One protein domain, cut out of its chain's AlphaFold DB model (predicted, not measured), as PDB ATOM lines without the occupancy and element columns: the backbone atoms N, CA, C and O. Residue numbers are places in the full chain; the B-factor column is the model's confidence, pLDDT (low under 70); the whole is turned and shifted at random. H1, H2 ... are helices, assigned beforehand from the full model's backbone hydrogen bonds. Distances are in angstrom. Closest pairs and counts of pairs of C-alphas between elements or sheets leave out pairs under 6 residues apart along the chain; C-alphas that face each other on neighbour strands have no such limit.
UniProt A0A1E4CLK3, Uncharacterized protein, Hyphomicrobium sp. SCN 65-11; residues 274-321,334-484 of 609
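This is residues 274 to 321 and 334 to 484 of the 609 residues of an uncharacterized protein of Hyphomicrobium sp. SCN 65-11 (UniProt A0A1E4CLK3). What shape do these atoms make? One long helix, H7, runs through the body as its core, with the second longest, H2, beside it running the opposite way; H6 and H10, side by side, cross them on one side, and H3, H4 and H5 are on the other. Toward the end of H7, H8 folds back along its residues 419 to 430 as a helical hairpin. What is the whole made of? The printed part has 199 residues with eleven named helices, H1 to H11 in chain order, and no named strand: the class is all helix. It is compact, with a radius of gyration of the C-alphas of 18.6 A, yet elongated, spanning 65 by 37 by 33 A.

Where is the longest helix? H7, residues 399 to 434, measures 52.5 A from C-alpha 399 at (0.103, -24.697, 3.067) to C-alpha 434 at (-40.263, -37.913, -27.838). Which helices come before it? H1 is residues 279 to 282, H2 291 to 316 with a length of 37.9 A, H3 336 to 343, H4 345 to 348, H5 357 to 369 with 18.3 A, and H6 381 to 392 with 16.1 A. Which follow? H8 is residues 443 to 452, H9 460 to 463, H10 467 to 477 with 14.7 A, and H11 481 to 484, ending at C-alpha 484 at (-26.684, -35.566, -9.262).

What touches the hub? H7 touches six helices; H2 runs opposite ways to it at a shallow tilt of 19 degrees, closest at the C-alphas of Gln 293 and Leu 417, 5.7 A. H8 forms a hairpin with H7, closest at the C-alphas of Asn 426 and Ala 450, 4.5 A, and H10 touches residues 409 to 413 of H7, about perpendicular at 86 degrees, closest at Ala 412 and Phe 469, 6.6 A between C-alphas. H4, H9 and H11 only just touch H7, with 3 pairs of C-alphas within 8 A each. What lies farther out? H6 touches H10, closest at the C-alphas of Gly 387 and Leu 472, 6.6 A; H3 touches H2 at Glu 308 and Gly 337, 4.2 A between closest C-alphas. H5 only just touches H2 and H3, with 3 pairs each, and H1 touches no helix. Are the helix backbones regular in hydrogen-bond range? Every O i to N i+4 pair is within range in H2, H3, H6, H7, H8 and H10, against 6 of 9 in H5; H1, H4, H9 and H11 are too short for such a pair.

How far does it reach? The two C-alphas farthest apart, those of Gly 318 and Lys 437, are 64.9 A apart. Where is the chain cut or long? Residues 322 to 333 are not printed, and C-alphas 321 and 334 are 22.2 A apart; of the links printed whole, H5 to H6 is long. Where is confidence low? The mean pLDDT of the printed part is 70.3, with 82 residues under 70, among them 274 to 292, 365 to 378 and 422 to 462.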
ATOM      1  N   ASP A 274     -31.299 -10.152  -1.564       26.97
ATOM      2  CA  ASP A 274     -30.843 -11.533  -1.871       26.97
ATOM      3  C   ASP A 274     -31.756 -12.412  -2.752       26.97
ATOM      4  O   ASP A 274     -32.475 -13.260  -2.241       26.97
ATOM      5  N   LEU A 275     -31.670 -12.246  -4.090       28.91
ATOM      6  CA  LEU A 275     -31.670 -13.313  -5.131       28.91
ATOM      7  C   LEU A 275     -31.856 -12.720  -6.553       28.91
ATOM      8  O   LEU A 275     -32.907 -12.168  -6.858       28.91
ATOM      9  N   LYS A 276     -30.879 -12.866  -7.469       29.56
ATOM     10  CA  LYS A 276     -31.038 -12.591  -8.923       29.56
ATOM     11  C   LYS A 276     -30.540 -13.753  -9.791       29.56
ATOM     12  O   LYS A 276     -29.378 -14.126  -9.681       29.56
ATOM     13  N   VAL A 277     -31.376 -14.211 -10.728       29.59
ATOM     14  CA  VAL A 277     -31.021 -15.026 -11.910       29.59
ATOM     15  C   VAL A 277     -31.431 -14.225 -13.155       29.59
ATOM     16  O   VAL A 277     -32.521 -13.669 -13.136       29.59
ATOM     17  N   ASP A 278     -30.590 -14.099 -14.193       27.78
ATOM     18  CA  ASP A 278     -30.840 -13.227 -15.365       27.78
ATOM     19  C   ASP A 278     -31.360 -13.978 -16.622       27.78
ATOM     20  O   ASP A 278     -30.983 -15.118 -16.899       27.78
ATOM     21  N   ARG A 279     -32.220 -13.309 -17.410       31.23
ATOM     22  CA  ARG A 279     -33.034 -13.820 -18.543       31.23
ATOM     23  C   ARG A 279     -32.263 -14.100 -19.841       31.23
ATOM     24  O   ARG A 279     -32.820 -14.701 -20.758       31.23
ATOM     25  N   ASN A 280     -31.004 -13.689 -19.959       28.31
ATOM     26  CA  ASN A 280     -30.270 -13.786 -21.229       28.31
ATOM     27  C   ASN A 280     -29.629 -15.156 -21.510       28.31
ATOM     28  O   ASN A 280     -29.103 -15.364 -22.601       28.31
ATOM     29  N   ILE A 281     -29.735 -16.120 -20.591       35.31
ATOM     30  CA  ILE A 281     -29.189 -17.476 -20.784       35.31
ATOM     31  C   ILE A 281     -29.977 -18.262 -21.859       35.31
ATOM     32  O   ILE A 281     -29.446 -19.189 -22.467       35.31
ATOM     33  N   PHE A 282     -31.224 -17.871 -22.153       35.88
ATOM     34  CA  PHE A 282     -32.159 -18.673 -22.957       35.88
ATOM     35  C   PHE A 282     -32.320 -18.228 -24.421       35.88
ATOM     36  O   PHE A 282     -33.088 -18.837 -25.162       35.88
ATOM     37  N   LYS A 283     -31.606 -17.188 -24.878       27.88
ATOM     38  CA  LYS A 283     -31.842 -16.569 -26.202       27.88
ATOM     39  C   LYS A 283     -31.046 -17.138 -27.385       27.88
ATOM     40  O   LYS A 283     -31.157 -16.604 -28.485       27.88
ATOM     41  N   LYS A 284     -30.286 -18.223 -27.229       28.39
ATOM     42  CA  LYS A 284     -29.693 -18.938 -28.376       28.39
ATOM     43  C   LYS A 284     -30.169 -20.392 -28.348       28.39
ATOM     44  O   LYS A 284     -30.039 -21.051 -27.325       28.39
ATOM     45  N   GLY A 285     -30.821 -20.824 -29.431       30.39
ATOM     46  CA  GLY A 285     -31.681 -22.014 -29.503       30.39
ATOM     47  C   GLY A 285     -31.056 -23.353 -29.078       30.39
ATOM     48  O   GLY A 285     -29.843 -23.505 -29.005       30.39
ATOM     49  N   ASN A 286     -31.934 -24.337 -28.832       30.66
ATOM     50  CA  ASN A 286     -31.641 -25.697 -28.352       30.66
ATOM     51  C   ASN A 286     -30.888 -25.776 -27.001       30.66
ATOM     52  O   ASN A 286     -29.759 -26.247 -26.937       30.66
ATOM     53  N   ALA A 287     -31.617 -25.384 -25.941       41.12
ATOM     54  CA  ALA A 287     -31.451 -25.656 -24.498       41.12
ATOM     55  C   ALA A 287     -30.070 -25.381 -23.846       41.12
ATOM     56  O   ALA A 287     -29.085 -26.068 -24.105       41.12
ATOM     57  N   GLY A 288     -30.038 -24.399 -22.931       52.88
ATOM     58  CA  GLY A 288     -28.868 -23.970 -22.147       52.88
ATOM     59  C   GLY A 288     -28.421 -24.928 -21.022       52.88
ATOM     60  O   GLY A 288     -28.870 -26.065 -20.932       52.88
ATOM     61  N   LYS A 289     -27.494 -24.465 -20.168       55.19
ATOM     62  CA  LYS A 289     -26.899 -25.234 -19.050       55.19
ATOM     63  C   LYS A 289     -27.871 -25.380 -17.865       55.19
ATOM     64  O   LYS A 289     -28.627 -24.451 -17.587       55.19
ATOM     65  N   SER A 290     -27.816 -26.502 -17.142       62.81
ATOM     66  CA  SER A 290     -28.590 -26.738 -15.916       62.81
ATOM     67  C   SER A 290     -28.088 -25.898 -14.735       62.81
ATOM     68  O   SER A 290     -26.950 -25.421 -14.727       62.81
ATOM     69  N   ILE A 291     -28.928 -25.735 -13.707       62.34
ATOM     70  CA  ILE A 291     -28.568 -24.978 -12.501       62.34
ATOM     71  C   ILE A 291     -27.370 -25.601 -11.774       62.34
ATOM     72  O   ILE A 291     -26.443 -24.877 -11.416       62.34
ATOM     73  N   HIS A 292     -27.308 -26.934 -11.677       69.62
ATOM     74  CA  HIS A 292     -26.159 -27.642 -11.111       69.62
ATOM     75  C   HIS A 292     -24.877 -27.352 -11.898       69.62
ATOM     76  O   HIS A 292     -23.838 -27.087 -11.300       69.62
ATOM     77  N   GLN A 293     -24.942 -27.331 -13.237       71.62
ATOM     78  CA  GLN A 293     -23.780 -26.985 -14.062       71.62
ATOM     79  C   GLN A 293     -23.312 -25.553 -13.804       71.62
ATOM     80  O   GLN A 293     -22.113 -25.314 -13.715       71.62
ATOM     81  N   ILE A 294     -24.237 -24.601 -13.678       71.56
ATOM     82  CA  ILE A 294     -23.904 -23.198 -13.401       71.56
ATOM     83  C   ILE A 294     -23.227 -23.069 -12.031       71.56
ATOM     84  O   ILE A 294     -22.169 -22.451 -11.934       71.56
ATOM     85  N   VAL A 295     -23.801 -23.688 -10.997       72.75
ATOM     86  CA  VAL A 295     -23.271 -23.683  -9.625       72.75
ATOM     87  C   VAL A 295     -21.878 -24.316  -9.563       72.75
ATOM     88  O   VAL A 295     -20.949 -23.724  -9.016       72.75
ATOM     89  N   LEU A 296     -21.691 -25.470 -10.203       79.12
ATOM     90  CA  LEU A 296     -20.399 -26.156 -10.264       79.12
ATOM     91  C   LEU A 296     -19.350 -25.350 -11.038       79.12
ATOM     92  O   LEU A 296     -18.215 -25.242 -10.587       79.12
ATOM     93  N   ILE A 297     -19.718 -24.730 -12.166       78.00
ATOM     94  CA  ILE A 297     -18.815 -23.841 -12.916       78.00
ATOM     95  C   ILE A 297     -18.370 -22.671 -12.037       78.00
ATOM     96  O   ILE A 297     -17.187 -22.346 -12.013       78.00
ATOM     97  N   ARG A 298     -19.284 -22.057 -11.278       76.81
ATOM     98  CA  ARG A 298     -18.932 -20.992 -10.328       76.81
ATOM     99  C   ARG A 298     -17.965 -21.473  -9.266       76.81
ATOM    100  O   ARG A 298     -16.967 -20.807  -9.014       76.81
ATOM    101  N   PHE A 299     -18.244 -22.631  -8.690       83.44
ATOM    102  CA  PHE A 299     -17.393 -23.194  -7.662       83.44
ATOM    103  C   PHE A 299     -15.982 -23.505  -8.184       83.44
ATOM    104  O   PHE A 299     -15.006 -23.189  -7.507       83.44
ATOM    105  N   LEU A 300     -15.851 -24.004  -9.421       86.00
ATOM    106  CA  LEU A 300     -14.550 -24.180 -10.081       86.00
ATOM    107  C   LEU A 300     -13.770 -22.863 -10.184       86.00
ATOM    108  O   LEU A 300     -12.581 -22.843  -9.884       86.00
ATOM    109  N   LEU A 301     -14.428 -21.757 -10.552       81.56
ATOM    110  CA  LEU A 301     -13.782 -20.437 -10.608       81.56
ATOM    111  C   LEU A 301     -13.251 -20.006  -9.232       81.56
ATOM    112  O   LEU A 301     -12.127 -19.517  -9.129       81.56
ATOM    113  N   THR A 302     -14.028 -20.228  -8.170       83.38
ATOM    114  CA  THR A 302     -13.597 -19.953  -6.791       83.38
ATOM    115  C   THR A 302     -12.416 -20.835  -6.377       83.38
ATOM    116  O   THR A 302     -11.470 -20.353  -5.748       83.38
ATOM    117  N   LEU A 303     -12.426 -22.115  -6.759       88.44
ATOM    118  CA  LEU A 303     -11.329 -23.042  -6.486       88.44
ATOM    119  C   LEU A 303     -10.040 -22.634  -7.203       88.44
ATOM    120  O   LEU A 303      -8.982 -22.657  -6.581       88.44
ATOM    121  N   PHE A 304     -10.113 -22.190  -8.459       87.19
ATOM    122  CA  PHE A 304      -8.936 -21.710  -9.188       87.19
ATOM    123  C   PHE A 304      -8.273 -20.513  -8.498       87.19
ATOM    124  O   PHE A 304      -7.054 -20.505  -8.326       87.19
ATOM    125  N   ASN A 305      -9.066 -19.549  -8.022       84.69
ATOM    126  CA  ASN A 305      -8.555 -18.411  -7.249       84.69
ATOM    127  C   ASN A 305      -7.955 -18.845  -5.899       84.69
ATOM    128  O   ASN A 305      -6.959 -18.285  -5.432       84.69
ATOM    129  N   THR A 306      -8.553 -19.855  -5.261       88.56
ATOM    130  CA  THR A 306      -8.061 -20.398  -3.986       88.56
ATOM    131  C   THR A 306      -6.705 -21.080  -4.174       88.56
ATOM    132  O   THR A 306      -5.772 -20.808  -3.420       88.56
ATOM    133  N   ILE A 307      -6.570 -21.905  -5.216       89.81
ATOM    134  CA  ILE A 307      -5.312 -22.571  -5.575       89.81
ATOM    135  C   ILE A 307      -4.235 -21.533  -5.897       89.81
ATOM    136  O   ILE A 307      -3.135 -21.632  -5.369       89.81
ATOM    137  N   GLU A 308      -4.548 -20.490  -6.673       87.19
ATOM    138  CA  GLU A 308      -3.609 -19.392  -6.950       87.19
ATOM    139  C   GLU A 308      -3.069 -18.748  -5.668       87.19
ATOM    140  O   GLU A 308      -1.863 -18.529  -5.520       87.19
ATOM    141  N   THR A 309      -3.972 -18.465  -4.726       88.00
ATOM    142  CA  THR A 309      -3.641 -17.822  -3.451       88.00
ATOM    143  C   THR A 309      -2.734 -18.715  -2.609       88.00
ATOM    144  O   THR A 309      -1.719 -18.250  -2.087       88.00
ATOM    145  N   LEU A 310      -3.070 -20.002  -2.487       89.19
ATOM    146  CA  LEU A 310      -2.272 -20.972  -1.736       89.19
ATOM    147  C   LEU A 310      -0.902 -21.180  -2.381       89.19
ATOM    148  O   LEU A 310       0.112 -21.066  -1.696       89.19
ATOM    149  N   HIS A 311      -0.858 -21.374  -3.697       86.81
ATOM    150  CA  HIS A 311       0.379 -21.551  -4.449       86.81
ATOM    151  C   HIS A 311       1.326 -20.353  -4.292       86.81
ATOM    152  O   HIS A 311       2.526 -20.504  -4.053       86.81
ATOM    153  N   SER A 312       0.777 -19.137  -4.347       85.44
ATOM    154  CA  SER A 312       1.541 -17.905  -4.130       85.44
ATOM    155  C   SER A 312       2.123 -17.832  -2.715       85.44
ATOM    156  O   SER A 312       3.275 -17.428  -2.548       85.44
ATOM    157  N   ARG A 313       1.371 -18.274  -1.696       86.06
ATOM    158  CA  ARG A 313       1.860 -18.363  -0.309       86.06
ATOM    159  C   ARG A 313       2.954 -19.422  -0.151       86.06
ATOM    160  O   ARG A 313       3.949 -19.146   0.510       86.06
ATOM    161  N   ILE A 314       2.815 -20.588  -0.786       85.25
ATOM    162  CA  ILE A 314       3.841 -21.649  -0.803       85.25
ATOM    163  C   ILE A 314       5.146 -21.113  -1.411       85.25
ATOM    164  O   ILE A 314       6.223 -21.298  -0.842       85.25
ATOM    165  N   LYS A 315       5.051 -20.383  -2.530       83.56
ATOM    166  CA  LYS A 315       6.200 -19.729  -3.173       83.56
ATOM    167  C   LYS A 315       6.850 -18.679  -2.272       83.56
ATOM    168  O   LYS A 315       8.073 -18.641  -2.171       83.56
ATOM    169  N   ALA A 316       6.050 -17.836  -1.619       83.88
ATOM    170  CA  ALA A 316       6.548 -16.817  -0.693       83.88
ATOM    171  C   ALA A 316       7.238 -17.432   0.537       83.88
ATOM    172  O   ALA A 316       8.233 -16.892   1.009       83.88
ATOM    173  N   ALA A 317       6.760 -18.587   1.002       84.44
ATOM    174  CA  ALA A 317       7.370 -19.360   2.080       84.44
ATOM    175  C   ALA A 317       8.645 -20.123   1.657       84.44
ATOM    176  O   ALA A 317       9.230 -20.829   2.474       84.44
ATOM    177  N   GLY A 318       9.077 -20.020   0.393       80.38
ATOM    178  CA  GLY A 318      10.281 -20.690  -0.111       80.38
ATOM    179  C   GLY A 318      10.147 -22.208  -0.269       80.38
ATOM    180  O   GLY A 318      11.151 -22.890  -0.447       80.38
ATOM    181  N   LEU A 319       8.923 -22.743  -0.222       78.06
ATOM    182  CA  LEU A 319       8.655 -24.186  -0.282       78.06
ATOM    183  C   LEU A 319       8.699 -24.754  -1.710       78.06
ATOM    184  O   LEU A 319       8.761 -25.967  -1.895       78.06
ATOM    185  N   ILE A 320       8.676 -23.885  -2.722       74.94
ATOM    186  CA  ILE A 320       8.898 -24.228  -4.129       74.94
ATOM    187  C   ILE A 320       9.898 -23.247  -4.738       74.94
ATOM    188  O   ILE A 320       9.901 -22.058  -4.408       74.94
ATOM    189  N   ALA A 321      10.754 -23.742  -5.635       61.31
ATOM    190  CA  ALA A 321      11.780 -22.925  -6.270       61.31
ATOM    191  C   ALA A 321      11.150 -21.737  -7.018       61.31
ATOM    192  O   ALA A 321      10.197 -21.895  -7.786       61.31
ATOM    193  N   ARG A 334      -4.918 -11.969 -14.283       49.34
ATOM    194  CA  ARG A 334      -6.260 -12.573 -14.104       49.34
ATOM    195  C   ARG A 334      -6.349 -14.050 -14.520       49.34
ATOM    196  O   ARG A 334      -7.452 -14.575 -14.664       49.34
ATOM    197  N   ARG A 335      -5.224 -14.715 -14.814       63.41
ATOM    198  CA  ARG A 335      -5.209 -16.108 -15.314       63.41
ATOM    199  C   ARG A 335      -4.178 -17.014 -14.647       63.41
ATOM    200  O   ARG A 335      -4.024 -18.149 -15.093       63.41
ATOM    201  N   VAL A 336      -3.497 -16.540 -13.607       68.19
ATOM    202  CA  VAL A 336      -2.380 -17.261 -12.990       68.19
ATOM    203  C   VAL A 336      -2.859 -18.572 -12.364       68.19
ATOM    204  O   VAL A 336      -2.303 -19.614 -12.698       68.19
ATOM    205  N   GLY A 337      -3.959 -18.571 -11.601       71.50
ATOM    206  CA  GLY A 337      -4.560 -19.795 -11.060       71.50
ATOM    207  C   GLY A 337      -4.940 -20.823 -12.124       71.50
ATOM    208  O   GLY A 337      -4.642 -22.005 -11.989       71.50
ATOM    209  N   HIS A 338      -5.530 -20.377 -13.236       78.12
ATOM    210  CA  HIS A 338      -5.882 -21.266 -14.348       78.12
ATOM    211  C   HIS A 338      -4.654 -21.868 -15.028       78.12
ATOM    212  O   HIS A 338      -4.708 -23.020 -15.438       78.12
ATOM    213  N   MET A 339      -3.580 -21.093 -15.193       75.12
ATOM    214  CA  MET A 339      -2.334 -21.585 -15.787       75.12
ATOM    215  C   MET A 339      -1.661 -22.605 -14.873       75.12
ATOM    216  O   MET A 339      -1.345 -23.692 -15.342       75.12
ATOM    217  N   ILE A 340      -1.548 -22.294 -13.575       80.31
ATOM    218  CA  ILE A 340      -1.022 -23.217 -12.558       80.31
ATOM    219  C   ILE A 340      -1.759 -24.555 -12.644       80.31
ATOM    220  O   ILE A 340      -1.132 -25.596 -12.802       80.31
ATOM    221  N   VAL A 341      -3.095 -24.525 -12.625       83.44
ATOM    222  CA  VAL A 341      -3.910 -25.743 -12.694       83.44
ATOM    223  C   VAL A 341      -3.784 -26.445 -14.044       83.44
ATOM    224  O   VAL A 341      -3.671 -27.664 -14.085       83.44
ATOM    225  N   ASN A 342      -3.799 -25.704 -15.154       82.12
ATOM    226  CA  ASN A 342      -3.703 -26.288 -16.491       82.12
ATOM    227  C   ASN A 342      -2.372 -27.008 -16.715       82.12
ATOM    228  O   ASN A 342      -2.339 -27.954 -17.493       82.12
ATOM    229  N   ASP A 343      -1.299 -26.572 -16.053       80.69
ATOM    230  CA  ASP A 343       0.021 -27.187 -16.156       80.69
ATOM    231  C   ASP A 343       0.237 -28.326 -15.149       80.69
ATOM    232  O   ASP A 343       1.078 -29.195 -15.399       80.69
ATOM    233  N   ASP A 344      -0.578 -28.395 -14.092       82.75
ATOM    234  CA  ASP A 344      -0.494 -29.399 -13.033       82.75
ATOM    235  C   ASP A 344      -0.931 -30.809 -13.506       82.75
ATOM    236  O   ASP A 344      -2.057 -30.998 -13.992       82.75
ATOM    237  N   PRO A 345      -0.086 -31.848 -13.335       84.69
ATOM    238  CA  PRO A 345      -0.432 -33.226 -13.686       84.69
ATOM    239  C   PRO A 345      -1.697 -33.754 -12.992       84.69
ATOM    240  O   PRO A 345      -2.430 -34.546 -13.587       84.69
ATOM    241  N   ARG A 346      -1.994 -33.303 -11.762       85.06
ATOM    242  CA  ARG A 346      -3.189 -33.707 -10.998       85.06
ATOM    243  C   ARG A 346      -4.477 -33.296 -11.695       85.06
ATOM    244  O   ARG A 346      -5.475 -34.000 -11.568       85.06
ATOM    245  N   TYR A 347      -4.468 -32.173 -12.415       84.88
ATOM    246  CA  TYR A 347      -5.598 -31.725 -13.225       84.88
ATOM    247  C   TYR A 347      -5.643 -32.453 -14.567       84.88
ATOM    248  O   TYR A 347      -6.692 -32.976 -14.936       84.88
ATOM    249  N   LYS A 348      -4.513 -32.532 -15.282       85.44
ATOM    250  CA  LYS A 348      -4.446 -33.182 -16.605       85.44
ATOM    251  C   LYS A 348      -4.938 -34.629 -16.557       85.44
ATOM    252  O   LYS A 348      -5.690 -35.047 -17.432       85.44
ATOM    253  N   ASN A 349      -4.583 -35.349 -15.494       84.00
ATOM    254  CA  ASN A 349      -4.966 -36.744 -15.290       84.00
ATOM    255  C   ASN A 349      -6.341 -36.913 -14.615       84.00
ATOM    256  O   ASN A 349      -6.813 -38.039 -14.472       84.00
ATOM    257  N   ALA A 350      -6.991 -35.827 -14.178       83.06
ATOM    258  CA  ALA A 350      -8.286 -35.910 -13.516       83.06
ATOM    259  C   ALA A 350      -9.403 -36.281 -14.497       83.06
ATOM    260  O   ALA A 350      -9.516 -35.744 -15.600       83.06
ATOM    261  N   ILE A 351     -10.302 -37.148 -14.046       79.25
ATOM    262  CA  ILE A 351     -11.507 -37.505 -14.790       79.25
ATOM    263  C   ILE A 351     -12.411 -36.272 -14.927       79.25
ATOM    264  O   ILE A 351     -12.722 -35.593 -13.949       79.25
ATOM    265  N   GLY A 352     -12.842 -35.985 -16.158       75.44
ATOM    266  CA  GLY A 352     -13.654 -34.805 -16.468       75.44
ATOM    267  C   GLY A 352     -12.856 -33.511 -16.664       75.44
ATOM    268  O   GLY A 352     -13.478 -32.465 -16.854       75.44
ATOM    269  N   SER A 353     -11.518 -33.565 -16.649       83.56
ATOM    270  CA  SER A 353     -10.660 -32.435 -17.017       83.56
ATOM    271  C   SER A 353     -10.862 -32.008 -18.478       83.56
ATOM    272  O   SER A 353     -11.397 -32.747 -19.312       83.56
ATOM    273  N   PHE A 354     -10.462 -30.775 -18.791       82.06
ATOM    274  CA  PHE A 354     -10.580 -30.201 -20.127       82.06
ATOM    275  C   PHE A 354      -9.177 -29.953 -20.696       82.06
ATOM    276  O   PHE A 354      -8.475 -29.094 -20.166       82.06
ATOM    277  N   PRO A 355      -8.782 -30.629 -21.794       75.12
ATOM    278  CA  PRO A 355      -7.466 -30.433 -22.412       75.12
ATOM    279  C   PRO A 355      -7.184 -28.972 -22.799       75.12
ATOM    280  O   PRO A 355      -6.066 -28.495 -22.648       75.12
ATOM    281  N   ASN A 356      -8.225 -28.241 -23.223       78.12
ATOM    282  CA  ASN A 356      -8.170 -26.811 -23.536       78.12
ATOM    283  C   ASN A 356      -8.920 -25.986 -22.474       78.12
ATOM    284  O   ASN A 356      -9.937 -25.348 -22.770       78.12
ATOM    285  N   LEU A 357      -8.445 -25.987 -21.220       81.00
ATOM    286  CA  LEU A 357      -9.100 -25.257 -20.124       81.00
ATOM    287  C   LEU A 357      -9.291 -23.765 -20.451       81.00
ATOM    288  O   LEU A 357     -10.355 -23.210 -20.188       81.00
ATOM    289  N   GLN A 358      -8.310 -23.115 -21.083       75.19
ATOM    290  CA  GLN A 358      -8.388 -21.688 -21.437       75.19
ATOM    291  C   GLN A 358      -9.548 -21.356 -22.389       75.19
ATOM    292  O   GLN A 358     -10.181 -20.307 -22.251       75.19
ATOM    293  N   GLU A 359      -9.846 -22.253 -23.328       76.62
ATOM    294  CA  GLU A 359     -10.972 -22.118 -24.253       76.62
ATOM    295  C   GLU A 359     -12.298 -22.288 -23.504       76.62
ATOM    296  O   GLU A 359     -13.174 -21.428 -23.583       76.62
ATOM    297  N   LYS A 360     -12.405 -23.321 -22.656       79.44
ATOM    298  CA  LYS A 360     -13.592 -23.545 -21.812       79.44
ATOM    299  C   LYS A 360     -13.863 -22.402 -20.840       79.44
ATOM    300  O   LYS A 360     -15.014 -22.037 -20.617       79.44
ATOM    301  N   MET A 361     -12.814 -21.781 -20.319       73.94
ATOM    302  CA  MET A 361     -12.899 -20.610 -19.450       73.94
ATOM    303  C   MET A 361     -13.449 -19.365 -20.151       73.94
ATOM    304  O   MET A 361     -13.922 -18.447 -19.478       73.94
ATOM    305  N   LYS A 362     -13.378 -19.287 -21.485       71.88
ATOM    306  CA  LYS A 362     -14.048 -18.234 -22.255       71.88
ATOM    307  C   LYS A 362     -15.564 -18.452 -22.218       71.88
ATOM    308  O   LYS A 362     -16.281 -17.539 -21.830       71.88
ATOM    309  N   ASP A 363     -16.019 -19.682 -22.464       69.69
ATOM    310  CA  ASP A 363     -17.440 -20.063 -22.398       69.69
ATOM    311  C   ASP A 363     -18.041 -19.929 -20.989       69.69
ATOM    312  O   ASP A 363     -19.247 -19.728 -20.826       69.69
ATOM    313  N   TRP A 364     -17.223 -20.117 -19.949       73.38
ATOM    314  CA  TRP A 364     -17.659 -20.020 -18.553       73.38
ATOM    315  C   TRP A 364     -17.720 -18.585 -18.038       73.38
ATOM    316  O   TRP A 364     -18.524 -18.305 -17.150       73.38
ATOM    317  N   ARG A 365     -16.926 -17.665 -18.597       63.12
ATOM    318  CA  ARG A 365     -16.919 -16.256 -18.180       63.12
ATOM    319  C   ARG A 365     -18.236 -15.542 -18.463       63.12
ATOM    320  O   ARG A 365     -18.714 -14.825 -17.593       63.12
ATOM    321  N   ASP A 366     -18.888 -15.851 -19.576       57.66
ATOM    322  CA  ASP A 366     -20.206 -15.289 -19.894       57.66
ATOM    323  C   ASP A 366     -21.273 -15.720 -18.865       57.66
ATOM    324  O   ASP A 366     -22.175 -14.965 -18.515       57.66
ATOM    325  N   ILE A 367     -21.142 -16.926 -18.301       56.28
ATOM    326  CA  ILE A 367     -21.976 -17.409 -17.184       56.28
ATOM    327  C   ILE A 367     -21.565 -16.705 -15.883       56.28
ATOM    328  O   ILE A 367     -22.397 -16.444 -15.007       56.28
ATOM    329  N   ALA A 368     -20.268 -16.389 -15.771       50.94
ATOM    330  CA  ALA A 368     -19.648 -15.756 -14.624       50.94
ATOM    331  C   ALA A 368     -20.039 -14.268 -14.427       50.94
ATOM    332  O   ALA A 368     -19.893 -13.706 -13.336       50.94
ATOM    333  N   GLU A 369     -20.615 -13.634 -15.433       47.97
ATOM    334  CA  GLU A 369     -21.056 -12.237 -15.355       47.97
ATOM    335  C   GLU A 369     -22.563 -12.114 -15.047       47.97
ATOM    336  O   GLU A 369     -23.014 -11.082 -14.557       47.97
ATOM    337  N   LEU A 370     -23.337 -13.196 -15.215       42.75
ATOM    338  CA  LEU A 370     -24.810 -13.195 -15.130       42.75
ATOM    339  C   LEU A 370     -25.403 -13.553 -13.750       42.75
ATOM    340  O   LEU A 370     -26.617 -13.464 -13.564       42.75
ATOM    341  N   THR A 371     -24.591 -13.963 -12.769       43.91
ATOM    342  CA  THR A 371     -25.059 -14.318 -11.409       43.91
ATOM    343  C   THR A 371     -24.235 -13.574 -10.351       43.91
ATOM    344  O   THR A 371     -23.116 -13.976 -10.035       43.91
ATOM    345  N   ALA A 372     -24.752 -12.453  -9.841       38.22
ATOM    346  CA  ALA A 372     -24.015 -11.538  -8.965       38.22
ATOM    347  C   ALA A 372     -24.086 -11.908  -7.465       38.22
ATOM    348  O   ALA A 372     -25.111 -12.384  -6.977       38.22
ATOM    349  N   GLY A 373     -23.000 -11.614  -6.734       46.56
ATOM    350  CA  GLY A 373     -22.949 -11.502  -5.267       46.56
ATOM    351  C   GLY A 373     -22.501 -12.758  -4.519       46.56
ATOM    352  O   GLY A 373     -21.389 -12.810  -4.009       46.56
ATOM    353  N   VAL A 374     -23.357 -13.780  -4.452       43.94
ATOM    354  CA  VAL A 374     -23.251 -14.825  -3.408       43.94
ATOM    355  C   VAL A 374     -22.218 -15.925  -3.707       43.94
ATOM    356  O   VAL A 374     -21.691 -16.540  -2.792       43.94
ATOM    357  N   TYR A 375     -21.902 -16.167  -4.982       47.09
ATOM    358  CA  TYR A 375     -20.867 -17.131  -5.411       47.09
ATOM    359  C   TYR A 375     -19.525 -16.465  -5.755       47.09
ATOM    360  O   TYR A 375     -18.610 -17.134  -6.223       47.09
ATOM    361  N   ALA A 376     -19.432 -15.141  -5.609       48.28
ATOM    362  CA  ALA A 376     -18.220 -14.387  -5.923       48.28
ATOM    363  C   ALA A 376     -17.236 -14.338  -4.744       48.28
ATOM    364  O   ALA A 376     -16.065 -14.024  -4.945       48.28
ATOM    365  N   SER A 377     -17.702 -14.636  -3.529       59.31
ATOM    366  CA  SER A 377     -16.849 -14.746  -2.352       59.31
ATOM    367  C   SER A 377     -15.945 -15.978  -2.444       59.31
ATOM    368  O   SER A 377     -16.299 -17.008  -3.028       59.31
ATOM    369  N   GLY A 378     -14.742 -15.849  -1.881       68.19
ATOM    370  CA  GLY A 378     -13.830 -16.973  -1.701       68.19
ATOM    371  C   GLY A 378     -14.439 -18.068  -0.823       68.19
ATOM    372  O   GLY A 378     -15.482 -17.887  -0.190       68.19
ATOM    373  N   LEU A 379     -13.767 -19.218  -0.762       83.81
ATOM    374  CA  LEU A 379     -14.104 -20.247   0.217       83.81
ATOM    375  C   LEU A 379     -14.051 -19.661   1.636       83.81
ATOM    376  O   LEU A 379     -13.082 -19.000   2.001       83.81
ATOM    377  N   HIS A 380     -15.098 -19.895   2.434       86.94
ATOM    378  CA  HIS A 380     -15.109 -19.491   3.838       86.94
ATOM    379  C   HIS A 380     -14.049 -20.298   4.592       86.94
ATOM    380  O   HIS A 380     -14.182 -21.519   4.698       86.94
ATOM    381  N   GLU A 381     -13.026 -19.619   5.115       89.19
ATOM    382  CA  GLU A 381     -11.837 -20.247   5.707       89.19
ATOM    383  C   GLU A 381     -12.208 -21.287   6.770       89.19
ATOM    384  O   GLU A 381     -11.783 -22.432   6.688       89.19
ATOM    385  N   GLY A 382     -13.093 -20.947   7.712       89.56
ATOM    386  CA  GLY A 382     -13.492 -21.894   8.757       89.56
ATOM    387  C   GLY A 382     -14.219 -23.136   8.225       89.56
ATOM    388  O   GLY A 382     -14.060 -24.217   8.780       89.56
ATOM    389  N   LEU A 383     -14.973 -23.018   7.121       90.00
ATOM    390  CA  LEU A 383     -15.616 -24.190   6.510       90.00
ATOM    391  C   LEU A 383     -14.575 -25.046   5.782       90.00
ATOM    392  O   LEU A 383     -14.676 -26.268   5.784       90.00
ATOM    393  N   PHE A 384     -13.589 -24.406   5.144       92.19
ATOM    394  CA  PHE A 384     -12.496 -25.094   4.457       92.19
ATOM    395  C   PHE A 384     -11.646 -25.896   5.453       92.19
ATOM    396  O   PHE A 384     -11.337 -27.060   5.206       92.19
ATOM    397  N   GLU A 385     -11.376 -25.323   6.627       91.31
ATOM    398  CA  GLU A 385     -10.689 -25.994   7.736       91.31
ATOM    399  C   GLU A 385     -11.472 -27.178   8.313       91.31
ATOM    400  O   GLU A 385     -10.890 -28.218   8.625       91.31
ATOM    401  N   ILE A 386     -12.800 -27.069   8.424       89.94
ATOM    402  CA  ILE A 386     -13.649 -28.207   8.808       89.94
ATOM    403  C   ILE A 386     -13.455 -29.368   7.818       89.94
ATOM    404  O   ILE A 386     -13.245 -30.509   8.236       89.94
ATOM    405  N   GLY A 387     -13.454 -29.085   6.511       90.38
ATOM    406  CA  GLY A 387     -13.213 -30.098   5.482       90.38
ATOM    407  C   GLY A 387     -11.828 -30.737   5.560       90.38
ATOM    408  O   GLY A 387     -11.709 -31.964   5.489       90.38
ATOM    409  N   LEU A 388     -10.793 -29.928   5.791       91.81
ATOM    410  CA  LEU A 388      -9.420 -30.395   5.988       91.81
ATOM    411  C   LEU A 388      -9.285 -31.330   7.187       91.81
ATOM    412  O   LEU A 388      -8.766 -32.438   7.037       91.81
ATOM    413  N   ARG A 389      -9.809 -30.931   8.354       90.88
ATOM    414  CA  ARG A 389      -9.774 -31.758   9.572       90.88
ATOM    415  C   ARG A 389     -10.477 -33.093   9.386       90.88
ATOM    416  O   ARG A 389     -10.025 -34.100   9.918       90.88
ATOM    417  N   ARG A 390     -11.567 -33.124   8.619       87.88
ATOM    418  CA  ARG A 390     -12.291 -34.368   8.339       87.88
ATOM    419  C   ARG A 390     -11.553 -35.290   7.382       87.88
ATOM    420  O   ARG A 390     -11.585 -36.497   7.584       87.88
ATOM    421  N   CYS A 391     -10.876 -34.740   6.378       89.25
ATOM    422  CA  CYS A 391     -10.139 -35.550   5.406       89.25
ATOM    423  C   CYS A 391      -8.777 -36.022   5.931       89.25
ATOM    424  O   CYS A 391      -8.293 -37.071   5.515       89.25
ATOM    425  N   HIS A 392      -8.140 -35.241   6.806       89.75
ATOM    426  CA  HIS A 392      -6.735 -35.438   7.177       89.75
ATOM    427  C   HIS A 392      -6.487 -35.514   8.691       89.75
ATOM    428  O   HIS A 392      -5.340 -35.634   9.111       89.75
ATOM    429  N   GLY A 393      -7.539 -35.473   9.511       87.56
ATOM    430  CA  GLY A 393      -7.446 -35.472  10.971       87.56
ATOM    431  C   GLY A 393      -7.188 -34.081  11.572       87.56
ATOM    432  O   GLY A 393      -6.919 -33.118  10.847       87.56
ATOM    433  N   PRO A 394      -7.290 -33.940  12.906       85.81
ATOM    434  CA  PRO A 394      -7.013 -32.682  13.597       85.81
ATOM    435  C   PRO A 394      -5.516 -32.339  13.555       85.81
ATOM    436  O   PRO A 394      -4.671 -33.224  13.675       85.81
ATOM    437  N   GLY A 395      -5.180 -31.055  13.437       82.81
ATOM    438  CA  GLY A 395      -3.796 -30.577  13.452       82.81
ATOM    439  C   GLY A 395      -3.617 -29.282  12.667       82.81
ATOM    440  O   GLY A 395      -4.571 -28.785  12.075       82.81
ATOM    441  N   ASP A 396      -2.395 -28.746  12.675       82.56
ATOM    442  CA  ASP A 396      -2.013 -27.638  11.799       82.56
ATOM    443  C   ASP A 396      -1.761 -28.177  10.384       82.56
ATOM    444  O   ASP A 396      -0.812 -28.930  10.133       82.56
ATOM    445  N   HIS A 397      -2.652 -27.841   9.453       88.69
ATOM    446  CA  HIS A 397      -2.527 -28.243   8.058       88.69
ATOM    447  C   HIS A 397      -1.709 -27.196   7.308       88.69
ATOM    448  O   HIS A 397      -2.228 -26.179   6.847       88.69
ATOM    449  N   GLY A 398      -0.413 -27.467   7.149       88.50
ATOM    450  CA  GLY A 398       0.490 -26.599   6.395       88.50
ATOM    451  C   GLY A 398       0.011 -26.310   4.960       88.50
ATOM    452  O   GLY A 398      -0.793 -27.041   4.375       88.50
ATOM    453  N   LEU A 399       0.549 -25.243   4.361       90.38
ATOM    454  CA  LEU A 399       0.103 -24.697   3.067       90.38
ATOM    455  C   LEU A 399       0.014 -25.735   1.934       90.38
ATOM    456  O   LEU A 399      -0.918 -25.691   1.133       90.38
ATOM    457  N   THR A 400       0.943 -26.688   1.887       88.94
ATOM    458  CA  THR A 400       0.972 -27.755   0.876       88.94
ATOM    459  C   THR A 400      -0.225 -28.699   0.993       88.94
ATOM    460  O   THR A 400      -0.832 -29.065  -0.011       88.94
ATOM    461  N   LEU A 401      -0.604 -29.080   2.217       92.62
ATOM    462  CA  LEU A 401      -1.754 -29.957   2.442       92.62
ATOM    463  C   LEU A 401      -3.064 -29.234   2.108       92.62
ATOM    464  O   LEU A 401      -3.940 -29.812   1.465       92.62
ATOM    465  N   ARG A 402      -3.154 -27.945   2.455       94.38
ATOM    466  CA  ARG A 402      -4.263 -27.067   2.054       94.38
ATOM    467  C   ARG A 402      -4.411 -26.994   0.533       94.38
ATOM    468  O   ARG A 402      -5.519 -27.132   0.017       94.38
ATOM    469  N   GLU A 403      -3.308 -26.822  -0.198       92.50
ATOM    470  CA  GLU A 403      -3.324 -26.814  -1.667       92.50
ATOM    471  C   GLU A 403      -3.797 -28.169  -2.223       92.50
ATOM    472  O   GLU A 403      -4.703 -28.211  -3.055       92.50
ATOM    473  N   ASN A 404      -3.269 -29.287  -1.710       91.19
ATOM    474  CA  ASN A 404      -3.691 -30.637  -2.104       91.19
ATOM    475  C   ASN A 404      -5.192 -30.887  -1.873       91.19
ATOM    476  O   ASN A 404      -5.863 -31.496  -2.713       91.19
ATOM    477  N   HIS A 405      -5.734 -30.399  -0.758       94.31
ATOM    478  CA  HIS A 405      -7.160 -30.503  -0.465       94.31
ATOM    479  C   HIS A 405      -8.008 -29.693  -1.457       94.31
ATOM    480  O   HIS A 405      -9.001 -30.203  -1.979       94.31
ATOM    481  N   ALA A 406      -7.578 -28.476  -1.810       93.00
ATOM    482  CA  ALA A 406      -8.239 -27.674  -2.841       93.00
ATOM    483  C   ALA A 406      -8.242 -28.379  -4.213       93.00
ATOM    484  O   ALA A 406      -9.261 -28.372  -4.906       93.00
ATOM    485  N   TYR A 407      -7.149 -29.059  -4.584       92.44
ATOM    486  CA  TYR A 407      -7.107 -29.903  -5.786       92.44
ATOM    487  C   TYR A 407      -8.046 -31.115  -5.702       92.44
ATOM    488  O   TYR A 407      -8.659 -31.482  -6.702       92.44
ATOM    489  N   SER A 408      -8.215 -31.714  -4.525       93.19
ATOM    490  CA  SER A 408      -9.152 -32.833  -4.335       93.19
ATOM    491  C   SER A 408     -10.608 -32.378  -4.523       93.19
ATOM    492  O   SER A 408     -11.377 -33.009  -5.250       93.19
ATOM    493  N   LEU A 409     -10.967 -31.212  -3.968       93.50
ATOM    494  CA  LEU A 409     -12.263 -30.564  -4.209       93.50
ATOM    495  C   LEU A 409     -12.466 -30.212  -5.687       93.50
ATOM    496  O   LEU A 409     -13.560 -30.406  -6.223       93.50
ATOM    497  N   LEU A 410     -11.419 -29.741  -6.371       92.88
ATOM    498  CA  LEU A 410     -11.447 -29.478  -7.810       92.88
ATOM    499  C   LEU A 410     -11.798 -30.743  -8.603       92.88
ATOM    500  O   LEU A 410     -12.698 -30.707  -9.442       92.88
ATOM    501  N   GLN A 411     -11.140 -31.866  -8.314       92.00
ATOM    502  CA  GLN A 411     -11.409 -33.142  -8.981       92.00
ATOM    503  C   GLN A 411     -12.842 -33.633  -8.736       92.00
ATOM    504  O   GLN A 411     -13.532 -34.005  -9.689       92.00
ATOM    505  N   ALA A 412     -13.326 -33.572  -7.491       92.00
ATOM    506  CA  ALA A 412     -14.712 -33.910  -7.159       92.00
ATOM    507  C   ALA A 412     -15.715 -33.029  -7.928       92.00
ATOM    508  O   ALA A 412     -16.699 -33.524  -8.483       92.00
ATOM    509  N   THR A 413     -15.426 -31.730  -8.038       91.69
ATOM    510  CA  THR A 413     -16.262 -30.764  -8.764       91.69
ATOM    511  C   THR A 413     -16.284 -31.040 -10.273       91.69
ATOM    512  O   THR A 413     -17.341 -30.945 -10.895       91.69
ATOM    513  N   LEU A 414     -15.152 -31.421 -10.878       88.94
ATOM    514  CA  LEU A 414     -15.075 -31.787 -12.302       88.94
ATOM    515  C   LEU A 414     -15.889 -33.048 -12.614       88.94
ATOM    516  O   LEU A 414     -16.641 -33.063 -13.594       88.94
ATOM    517  N   LYS A 415     -15.801 -34.075 -11.757       87.94
ATOM    518  CA  LYS A 415     -16.629 -35.288 -11.856       87.94
ATOM    519  C   LYS A 415     -18.119 -34.943 -11.789       87.94
ATOM    520  O   LYS A 415     -18.875 -35.318 -12.689       87.94
ATOM    521  N   ALA A 416     -18.520 -34.153 -10.789       85.38
ATOM    522  CA  ALA A 416     -19.896 -33.687 -10.621       85.38
ATOM    523  C   ALA A 416     -20.393 -32.906 -11.851       85.38
ATOM    524  O   ALA A 416     -21.486 -33.157 -12.361       85.38
ATOM    525  N   LEU A 417     -19.571 -31.985 -12.371       84.44
ATOM    526  CA  LEU A 417     -19.922 -31.144 -13.517       84.44
ATOM    527  C   LEU A 417     -20.126 -31.983 -14.773       84.44
ATOM    528  O   LEU A 417     -21.064 -31.743 -15.538       84.44
ATOM    529  N   ARG A 418     -19.257 -32.973 -14.992       82.44
ATOM    530  CA  ARG A 418     -19.371 -33.859 -16.144       82.44
ATOM    531  C   ARG A 418     -20.604 -34.752 -16.042       82.44
ATOM    532  O   ARG A 418     -21.314 -34.868 -17.038       82.44
ATOM    533  N   ARG A 419     -20.913 -35.295 -14.861       78.31
ATOM    534  CA  ARG A 419     -22.140 -36.076 -14.625       78.31
ATOM    535  C   ARG A 419     -23.394 -35.234 -14.872       78.31
ATOM    536  O   ARG A 419     -24.223 -35.612 -15.696       78.31
ATOM    537  N   ALA A 420     -23.471 -34.031 -14.298       75.25
ATOM    538  CA  ALA A 420     -24.576 -33.096 -14.533       75.25
ATOM    539  C   ALA A 420     -24.711 -32.694 -16.016       75.25
ATOM    540  O   ALA A 420     -25.818 -32.514 -16.534       75.25
ATOM    541  N   HIS A 421     -23.587 -32.561 -16.728       75.19
ATOM    542  CA  HIS A 421     -23.582 -32.311 -18.167       75.19
ATOM    543  C   HIS A 421     -24.147 -33.480 -18.967       75.19
ATOM    544  O   HIS A 421     -25.003 -33.259 -19.823       75.19
ATOM    545  N   ASN A 422     -23.713 -34.702 -18.667       69.56
ATOM    546  CA  ASN A 422     -24.212 -35.900 -19.329       69.56
ATOM    547  C   ASN A 422     -25.711 -36.094 -19.061       69.56
ATOM    548  O   ASN A 422     -26.453 -36.326 -20.006       69.56
ATOM    549  N   GLN A 423     -26.179 -35.899 -17.820       67.00
ATOM    550  CA  GLN A 423     -27.612 -35.933 -17.485       67.00
ATOM    551  C   GLN A 423     -28.407 -34.946 -18.339       67.00
ATOM    552  O   GLN A 423     -29.397 -35.300 -18.973       67.00
ATOM    553  N   THR A 424     -27.932 -33.701 -18.425       64.00
ATOM    554  CA  THR A 424     -28.581 -32.659 -19.234       64.00
ATOM    555  C   THR A 424     -28.597 -33.030 -20.724       64.00
ATOM    556  O   THR A 424     -29.612 -32.852 -21.399       64.00
ATOM    557  N   GLY A 425     -27.492 -33.576 -21.243       59.28
ATOM    558  CA  GLY A 425     -27.378 -34.042 -22.627       59.28
ATOM    559  C   GLY A 425     -28.294 -35.226 -22.940       59.28
ATOM    560  O   GLY A 425     -28.972 -35.233 -23.965       59.28
ATOM    561  N   ASN A 426     -28.387 -36.192 -22.033       56.34
ATOM    562  CA  ASN A 426     -29.223 -37.369 -22.212       56.34
ATOM    563  C   ASN A 426     -30.717 -37.031 -22.088       56.34
ATOM    564  O   ASN A 426     -31.513 -37.485 -22.907       56.34
ATOM    565  N   LEU A 427     -31.103 -36.158 -21.150       58.06
ATOM    566  CA  LEU A 427     -32.467 -35.615 -21.073       58.06
ATOM    567  C   LEU A 427     -32.843 -34.847 -22.349       58.06
ATOM    568  O   LEU A 427     -33.978 -34.941 -22.825       58.06
ATOM    569  N   ARG A 428     -31.888 -34.121 -22.947       62.56
ATOM    570  CA  ARG A 428     -32.073 -33.470 -24.252       62.56
ATOM    571  C   ARG A 428     -32.305 -34.494 -25.355       62.56
ATOM    572  O   ARG A 428     -33.243 -34.319 -26.130       62.56
ATOM    573  N   ASN A 429     -31.479 -35.535 -25.425       56.38
ATOM    574  CA  ASN A 429     -31.650 -36.602 -26.405       56.38
ATOM    575  C   ASN A 429     -33.033 -37.235 -26.235       56.38
ATOM    576  O   ASN A 429     -33.801 -37.250 -27.190       56.38
ATOM    577  N   HIS A 430     -33.418 -37.624 -25.020       55.72
ATOM    578  CA  HIS A 430     -34.742 -38.172 -24.728       55.72
ATOM    579  C   HIS A 430     -35.889 -37.243 -25.180       55.72
ATOM    580  O   HIS A 430     -36.818 -37.680 -25.857       55.72
ATOM    581  N   ARG A 431     -35.808 -35.931 -24.904       56.50
ATOM    582  CA  ARG A 431     -36.803 -34.952 -25.387       56.50
ATOM    583  C   ARG A 431     -36.888 -34.907 -26.917       56.50
ATOM    584  O   ARG A 431     -37.981 -34.784 -27.458       56.50
ATOM    585  N   GLN A 432     -35.756 -34.988 -27.616       56.66
ATOM    586  CA  GLN A 432     -35.734 -35.037 -29.081       56.66
ATOM    587  C   GLN A 432     -36.361 -36.332 -29.621       56.66
ATOM    588  O   GLN A 432     -37.064 -36.276 -30.626       56.66
ATOM    589  N   HIS A 433     -36.174 -37.463 -28.931       55.28
ATOM    590  CA  HIS A 433     -36.789 -38.746 -29.291       55.28
ATOM    591  C   HIS A 433     -38.313 -38.722 -29.114       55.28
ATOM    592  O   HIS A 433     -39.026 -39.204 -29.988       55.28
ATOM    593  N   ASN A 434     -38.820 -38.087 -28.052       51.28
ATOM    594  CA  ASN A 434     -40.263 -37.913 -27.838       51.28
ATOM    595  C   ASN A 434     -40.941 -37.029 -28.897       51.28
ATOM    596  O   ASN A 434     -42.147 -37.133 -29.099       51.28
ATOM    597  N   ASN A 435     -40.175 -36.178 -29.586       53.25
ATOM    598  CA  ASN A 435     -40.673 -35.307 -30.650       53.25
ATOM    599  C   ASN A 435     -40.516 -35.919 -32.065       53.25
ATOM    600  O   ASN A 435     -40.819 -35.242 -33.047       53.25
ATOM    601  N   GLY A 436     -40.040 -37.168 -32.195       51.47
ATOM    602  CA  GLY A 436     -39.841 -37.886 -33.465       51.47
ATOM    603  C   GLY A 436     -40.425 -39.311 -33.465       51.47
ATOM    604  O   GLY A 436     -41.036 -39.739 -32.491       51.47
ATOM    605  N   LYS A 437     -40.254 -40.075 -34.561       47.94
ATOM    606  CA  LYS A 437     -40.590 -41.517 -34.578       47.94
ATOM    607  C   LYS A 437     -39.612 -42.261 -33.652       47.94
ATOM    608  O   LYS A 437     -38.410 -42.189 -33.914       47.94
ATOM    609  N   PRO A 438     -40.080 -42.976 -32.614       47.12
ATOM    610  CA  PRO A 438     -39.183 -43.610 -31.658       47.12
ATOM    611  C   PRO A 438     -38.415 -44.762 -32.332       47.12
ATOM    612  O   PRO A 438     -39.035 -45.588 -33.013       47.12
ATOM    613  N   PRO A 439     -37.082 -44.861 -32.176       48.53
ATOM    614  CA  PRO A 439     -36.381 -46.102 -32.477       48.53
ATOM    615  C   PRO A 439     -36.860 -47.207 -31.519       48.53
ATOM    616  O   PRO A 439     -37.374 -46.930 -30.438       48.53
ATOM    617  N   LYS A 440     -36.680 -48.478 -31.904       46.03
ATOM    618  CA  LYS A 440     -37.041 -49.677 -31.113       46.03
ATOM    619  C   LYS A 440     -36.170 -49.865 -29.845       46.03
ATOM    620  O   LYS A 440     -35.895 -51.001 -29.465       46.03
ATOM    621  N   SER A 441     -35.659 -48.792 -29.238       48.16
ATOM    622  CA  SER A 441     -34.818 -48.869 -28.042       48.16
ATOM    623  C   SER A 441     -35.664 -49.011 -26.779       48.16
ATOM    624  O   SER A 441     -36.838 -48.637 -26.709       48.16
ATOM    625  N   ASN A 442     -35.060 -49.627 -25.770       53.12
ATOM    626  CA  ASN A 442     -35.682 -49.893 -24.487       53.12
ATOM    627  C   ASN A 442     -35.714 -48.573 -23.696       53.12
ATOM    628  O   ASN A 442     -34.800 -48.300 -22.926       53.12
ATOM    629  N   LEU A 443     -36.750 -47.752 -23.907       50.53
ATOM    630  CA  LEU A 443     -36.934 -46.399 -23.342       50.53
ATOM    631  C   LEU A 443     -36.557 -46.283 -21.855       50.53
ATOM    632  O   LEU A 443     -36.061 -45.256 -21.410       50.53
ATOM    633  N   ARG A 444     -36.777 -47.351 -21.081       46.78
ATOM    634  CA  ARG A 444     -36.408 -47.430 -19.663       46.78
ATOM    635  C   ARG A 444     -34.893 -47.403 -19.439       46.78
ATOM    636  O   ARG A 444     -34.449 -46.672 -18.571       46.78
ATOM    637  N   ALA A 445     -34.119 -48.141 -20.232       51.31
ATOM    638  CA  ALA A 445     -32.659 -48.128 -20.160       51.31
ATOM    639  C   ALA A 445     -32.082 -46.776 -20.614       51.31
ATOM    640  O   ALA A 445     -31.143 -46.276 -20.001       51.31
ATOM    641  N   ASP A 446     -32.690 -46.156 -21.630       49.16
ATOM    642  CA  ASP A 446     -32.299 -44.821 -22.102       49.16
ATOM    643  C   ASP A 446     -32.620 -43.738 -21.055       49.16
ATOM    644  O   ASP A 446     -31.836 -42.811 -20.855       49.16
ATOM    645  N   LEU A 447     -33.749 -43.866 -20.347       47.12
ATOM    646  CA  LEU A 447     -34.121 -43.008 -19.218       47.12
ATOM    647  C   LEU A 447     -33.199 -43.198 -18.013       47.12
ATOM    648  O   LEU A 447     -32.801 -42.206 -17.412       47.12
ATOM    649  N   ASP A 448     -32.838 -44.435 -17.679       48.75
ATOM    650  CA  ASP A 448     -31.930 -44.734 -16.567       48.75
ATOM    651  C   ASP A 448     -30.535 -44.146 -16.859       48.75
ATOM    652  O   ASP A 448     -30.018 -43.353 -16.075       48.75
ATOM    653  N   GLN A 449     -30.002 -44.343 -18.072       50.91
ATOM    654  CA  GLN A 449     -28.777 -43.663 -18.521       50.91
ATOM    655  C   GLN A 449     -28.914 -42.132 -18.538       50.91
ATOM    656  O   GLN A 449     -27.947 -41.408 -18.269       50.91
ATOM    657  N   ALA A 450     -30.103 -41.607 -18.854       45.91
ATOM    658  CA  ALA A 450     -30.345 -40.171 -18.862       45.91
ATOM    659  C   ALA A 450     -30.394 -39.535 -17.481       45.91
ATOM    660  O   ALA A 450     -29.919 -38.411 -17.305       45.91
ATOM    661  N   VAL A 451     -30.940 -40.257 -16.513       49.31
ATOM    662  CA  VAL A 451     -31.072 -39.814 -15.130       49.31
ATOM    663  C   VAL A 451     -29.761 -39.998 -14.372       49.31
ATOM    664  O   VAL A 451     -29.404 -39.119 -13.591       49.31
ATOM    665  N   ASP A 452     -29.000 -41.052 -14.657       52.53
ATOM    666  CA  ASP A 452     -27.748 -41.343 -13.952       52.53
ATOM    667  C   ASP A 452     -26.543 -40.603 -14.548       52.53
ATOM    668  O   ASP A 452     -25.554 -40.365 -13.857       52.53
ATOM    669  N   GLY A 453     -26.634 -40.139 -15.800       51.41
ATOM    670  CA  GLY A 453     -25.571 -39.359 -16.440       51.41
ATOM    671  C   GLY A 453     -24.352 -40.181 -16.849       51.41
ATOM    672  O   GLY A 453     -23.276 -39.607 -17.054       51.41
ATOM    673  N   GLU A 454     -24.499 -41.500 -16.964       58.47
ATOM    674  CA  GLU A 454     -23.421 -42.425 -17.297       58.47
ATOM    675  C   GLU A 454     -23.442 -42.776 -18.793       58.47
ATOM    676  O   GLU A 454     -24.316 -43.508 -19.250       58.47
ATOM    677  N   PRO A 455     -22.482 -42.276 -19.597       45.97
ATOM    678  CA  PRO A 455     -22.397 -42.607 -21.018       45.97
ATOM    679  C   PRO A 455     -21.715 -43.962 -21.285       45.97
ATOM    680  O   PRO A 455     -21.579 -44.356 -22.439       45.97
ATOM    681  N   SER A 456     -21.226 -44.666 -20.255       42.72
ATOM    682  CA  SER A 456     -20.422 -45.882 -20.415       42.72
ATOM    683  C   SER A 456     -20.599 -46.839 -19.234       42.72
ATOM    684  O   SER A 456     -20.055 -46.604 -18.159       42.72
ATOM    685  N   VAL A 457     -21.227 -47.987 -19.498       49.03
ATOM    686  CA  VAL A 457     -21.391 -49.130 -18.574       49.03
ATOM    687  C   VAL A 457     -20.046 -49.683 -18.061       49.03
ATOM    688  O   VAL A 457     -20.003 -50.425 -17.089       49.03
ATOM    689  N   ARG A 458     -18.915 -49.340 -18.701       47.66
ATOM    690  CA  ARG A 458     -17.619 -49.991 -18.452       47.66
ATOM    691  C   ARG A 458     -16.863 -49.535 -17.200       47.66
ATOM    692  O   ARG A 458     -15.910 -50.222 -16.857       47.66
ATOM    693  N   ASN A 459     -17.212 -48.416 -16.547       54.88
ATOM    694  CA  ASN A 459     -16.517 -48.013 -15.310       54.88
ATOM    695  C   ASN A 459     -17.276 -46.944 -14.478       54.88
ATOM    696  O   ASN A 459     -16.861 -45.779 -14.455       54.88
ATOM    697  N   PRO A 460     -18.406 -47.293 -13.834       60.19
ATOM    698  CA  PRO A 460     -19.204 -46.350 -13.038       60.19
ATOM    699  C   PRO A 460     -18.417 -45.749 -11.857       60.19
ATOM    700  O   PRO A 460     -18.497 -44.546 -11.602       60.19
ATOM    701  N   GLU A 461     -17.556 -46.543 -11.215       64.38
ATOM    702  CA  GLU A 461     -16.745 -46.141 -10.051       64.38
ATOM    703  C   GLU A 461     -15.797 -44.969 -10.346       64.38
ATOM    704  O   GLU A 461     -15.527 -44.126  -9.491       64.38
ATOM    705  N   ALA A 462     -15.320 -44.856 -11.587       68.31
ATOM    706  CA  ALA A 462     -14.384 -43.810 -11.992       68.31
ATOM    707  C   ALA A 462     -14.998 -42.395 -11.873       68.31
ATOM    708  O   ALA A 462     -14.296 -41.412 -11.611       68.31
ATOM    709  N   TRP A 463     -16.320 -42.292 -12.032       71.94
ATOM    710  CA  TRP A 463     -17.087 -41.047 -11.932       71.94
ATOM    711  C   TRP A 463     -17.670 -40.813 -10.546       71.94
ATOM    712  O   TRP A 463     -18.258 -39.754 -10.304       71.94
ATOM    713  N   ASP A 464     -17.501 -41.778  -9.648       77.00
ATOM    714  CA  ASP A 464     -17.994 -41.649  -8.300       77.00
ATOM    715  C   ASP A 464     -17.145 -40.652  -7.498       77.00
ATOM    716  O   ASP A 464     -15.944 -40.443  -7.737       77.00
ATOM    717  N   VAL A 465     -17.817 -39.972  -6.579       83.12
ATOM    718  CA  VAL A 465     -17.239 -39.028  -5.635       83.12
ATOM    719  C   VAL A 465     -17.522 -39.574  -4.253       83.12
ATOM    720  O   VAL A 465     -18.680 -39.797  -3.902       83.12
ATOM    721  N   ASP A 466     -16.457 -39.754  -3.480       85.31
ATOM    722  CA  ASP A 466     -16.543 -40.227  -2.105       85.31
ATOM    723  C   ASP A 466     -17.489 -39.351  -1.262       85.31
ATOM    724  O   ASP A 466     -17.606 -38.134  -1.462       85.31
ATOM    725  N   ARG A 467     -18.171 -39.985  -0.305       83.94
ATOM    726  CA  ARG A 467     -19.236 -39.407   0.522       83.94
ATOM    727  C   ARG A 467     -18.794 -38.113   1.202       83.94
ATOM    728  O   ARG A 467     -19.550 -37.142   1.195       83.94
ATOM    729  N   ILE A 468     -17.564 -38.063   1.717       87.56
ATOM    730  CA  ILE A 468     -17.005 -36.865   2.364       87.56
ATOM    731  C   ILE A 468     -16.944 -35.692   1.382       87.56
ATOM    732  O   ILE A 468     -17.391 -34.590   1.694       87.56
ATOM    733  N   PHE A 469     -16.469 -35.919   0.157       90.62
ATOM    734  CA  PHE A 469     -16.412 -34.867  -0.856       90.62
ATOM    735  C   PHE A 469     -17.798 -34.456  -1.354       90.62
ATOM    736  O   PHE A 469     -17.988 -33.288  -1.686       90.62
ATOM    737  N   ARG A 470     -18.796 -35.348  -1.342       88.12
ATOM    738  CA  ARG A 470     -20.195 -34.960  -1.589       88.12
ATOM    739  C   ARG A 470     -20.716 -34.017  -0.497       88.12
ATOM    740  O   ARG A 470     -21.267 -32.969  -0.828       88.12
ATOM    741  N   LEU A 471     -20.478 -34.317   0.785       87.88
ATOM    742  CA  LEU A 471     -20.824 -33.416   1.902       87.88
ATOM    743  C   LEU A 471     -20.121 -32.055   1.757       87.88
ATOM    744  O   LEU A 471     -20.743 -31.008   1.942       87.88
ATOM    745  N   LEU A 472     -18.849 -32.056   1.349       90.88
ATOM    746  CA  LEU A 472     -18.085 -30.835   1.088       90.88
ATOM    747  C   LEU A 472     -18.620 -30.046  -0.109       90.88
ATOM    748  O   LEU A 472     -18.686 -28.823  -0.039       90.88
ATOM    749  N   LEU A 473     -19.049 -30.700  -1.189       88.25
ATOM    750  CA  LEU A 473     -19.727 -30.024  -2.298       88.25
ATOM    751  C   LEU A 473     -21.053 -29.408  -1.840       88.25
ATOM    752  O   LEU A 473     -21.364 -28.287  -2.244       88.25
ATOM    753  N   ALA A 474     -21.795 -30.077  -0.955       86.25
ATOM    754  CA  ALA A 474     -23.010 -29.508  -0.388       86.25
ATOM    755  C   ALA A 474     -22.738 -28.241   0.415       86.25
ATOM    756  O   ALA A 474     -23.311 -27.183   0.144       86.25
ATOM    757  N   LEU A 475     -21.774 -28.324   1.323       86.62
ATOM    758  CA  LEU A 475     -21.389 -27.213   2.172       86.62
ATOM    759  C   LEU A 475     -20.773 -26.057   1.370       86.62
ATOM    760  O   LEU A 475     -21.147 -24.899   1.568       86.62
ATOM    761  N   HIS A 476     -19.833 -26.346   0.462       84.94
ATOM    762  CA  HIS A 476     -19.013 -25.356  -0.240       84.94
ATOM    763  C   HIS A 476     -19.616 -24.840  -1.538       84.94
ATOM    764  O   HIS A 476     -19.667 -23.627  -1.747       84.94
ATOM    765  N   ALA A 477     -20.050 -25.756  -2.401       73.88
ATOM    766  CA  ALA A 477     -20.560 -25.424  -3.720       73.88
ATOM    767  C   ALA A 477     -22.037 -25.021  -3.681       73.88
ATOM    768  O   ALA A 477     -22.515 -24.494  -4.675       73.88
ATOM    769  N   ARG A 478     -22.742 -25.215  -2.552       72.38
ATOM    770  CA  ARG A 478     -24.187 -24.939  -2.413       72.38
ATOM    771  C   ARG A 478     -25.011 -25.761  -3.408       72.38
ATOM    772  O   ARG A 478     -25.902 -25.267  -4.093       72.38
ATOM    773  N   LEU A 479     -24.633 -27.025  -3.520       75.75
ATOM    774  CA  LEU A 479     -25.199 -28.005  -4.435       75.75
ATOM    775  C   LEU A 479     -25.785 -29.150  -3.617       75.75
ATOM    776  O   LEU A 479     -25.211 -29.488  -2.601       75.75
ATOM    777  N   ASN A 480     -26.854 -29.811  -4.039       73.75
ATOM    778  CA  ASN A 480     -27.272 -31.056  -3.407       73.75
ATOM    779  C   ASN A 480     -26.746 -32.250  -4.226       73.75
ATOM    780  O   ASN A 480     -27.284 -32.553  -5.297       73.75
ATOM    781  N   PRO A 481     -25.707 -32.965  -3.753       72.19
ATOM    782  CA  PRO A 481     -25.191 -34.150  -4.428       72.19
ATOM    783  C   PRO A 481     -26.272 -35.188  -4.726       72.19
ATOM    784  O   PRO A 481     -26.263 -35.774  -5.808       72.19
ATOM    785  N   ALA A 482     -27.266 -35.361  -3.852       66.31
ATOM    786  CA  ALA A 482     -28.324 -36.341  -4.081       66.31
ATOM    787  C   ALA A 482     -29.138 -36.061  -5.358       66.31
ATOM    788  O   ALA A 482     -29.753 -36.969  -5.907       66.31
ATOM    789  N   LYS A 483     -29.120 -34.838  -5.905       64.00
ATOM    790  CA  LYS A 483     -29.762 -34.532  -7.197       64.00
ATOM    791  C   LYS A 483     -28.938 -34.978  -8.403       64.00
ATOM    792  O   LYS A 483     -29.512 -35.246  -9.458       64.00
ATOM    793  N   ILE A 484     -27.622 -35.093  -8.237       66.44
ATOM    794  CA  ILE A 484     -26.684 -35.566  -9.262       66.44
ATOM    795  C   ILE A 484     -26.538 -37.085  -9.197       66.44
ATOM    796  O   ILE A 484     -26.551 -37.738 -10.237       66.44
TER     797      ILE A 484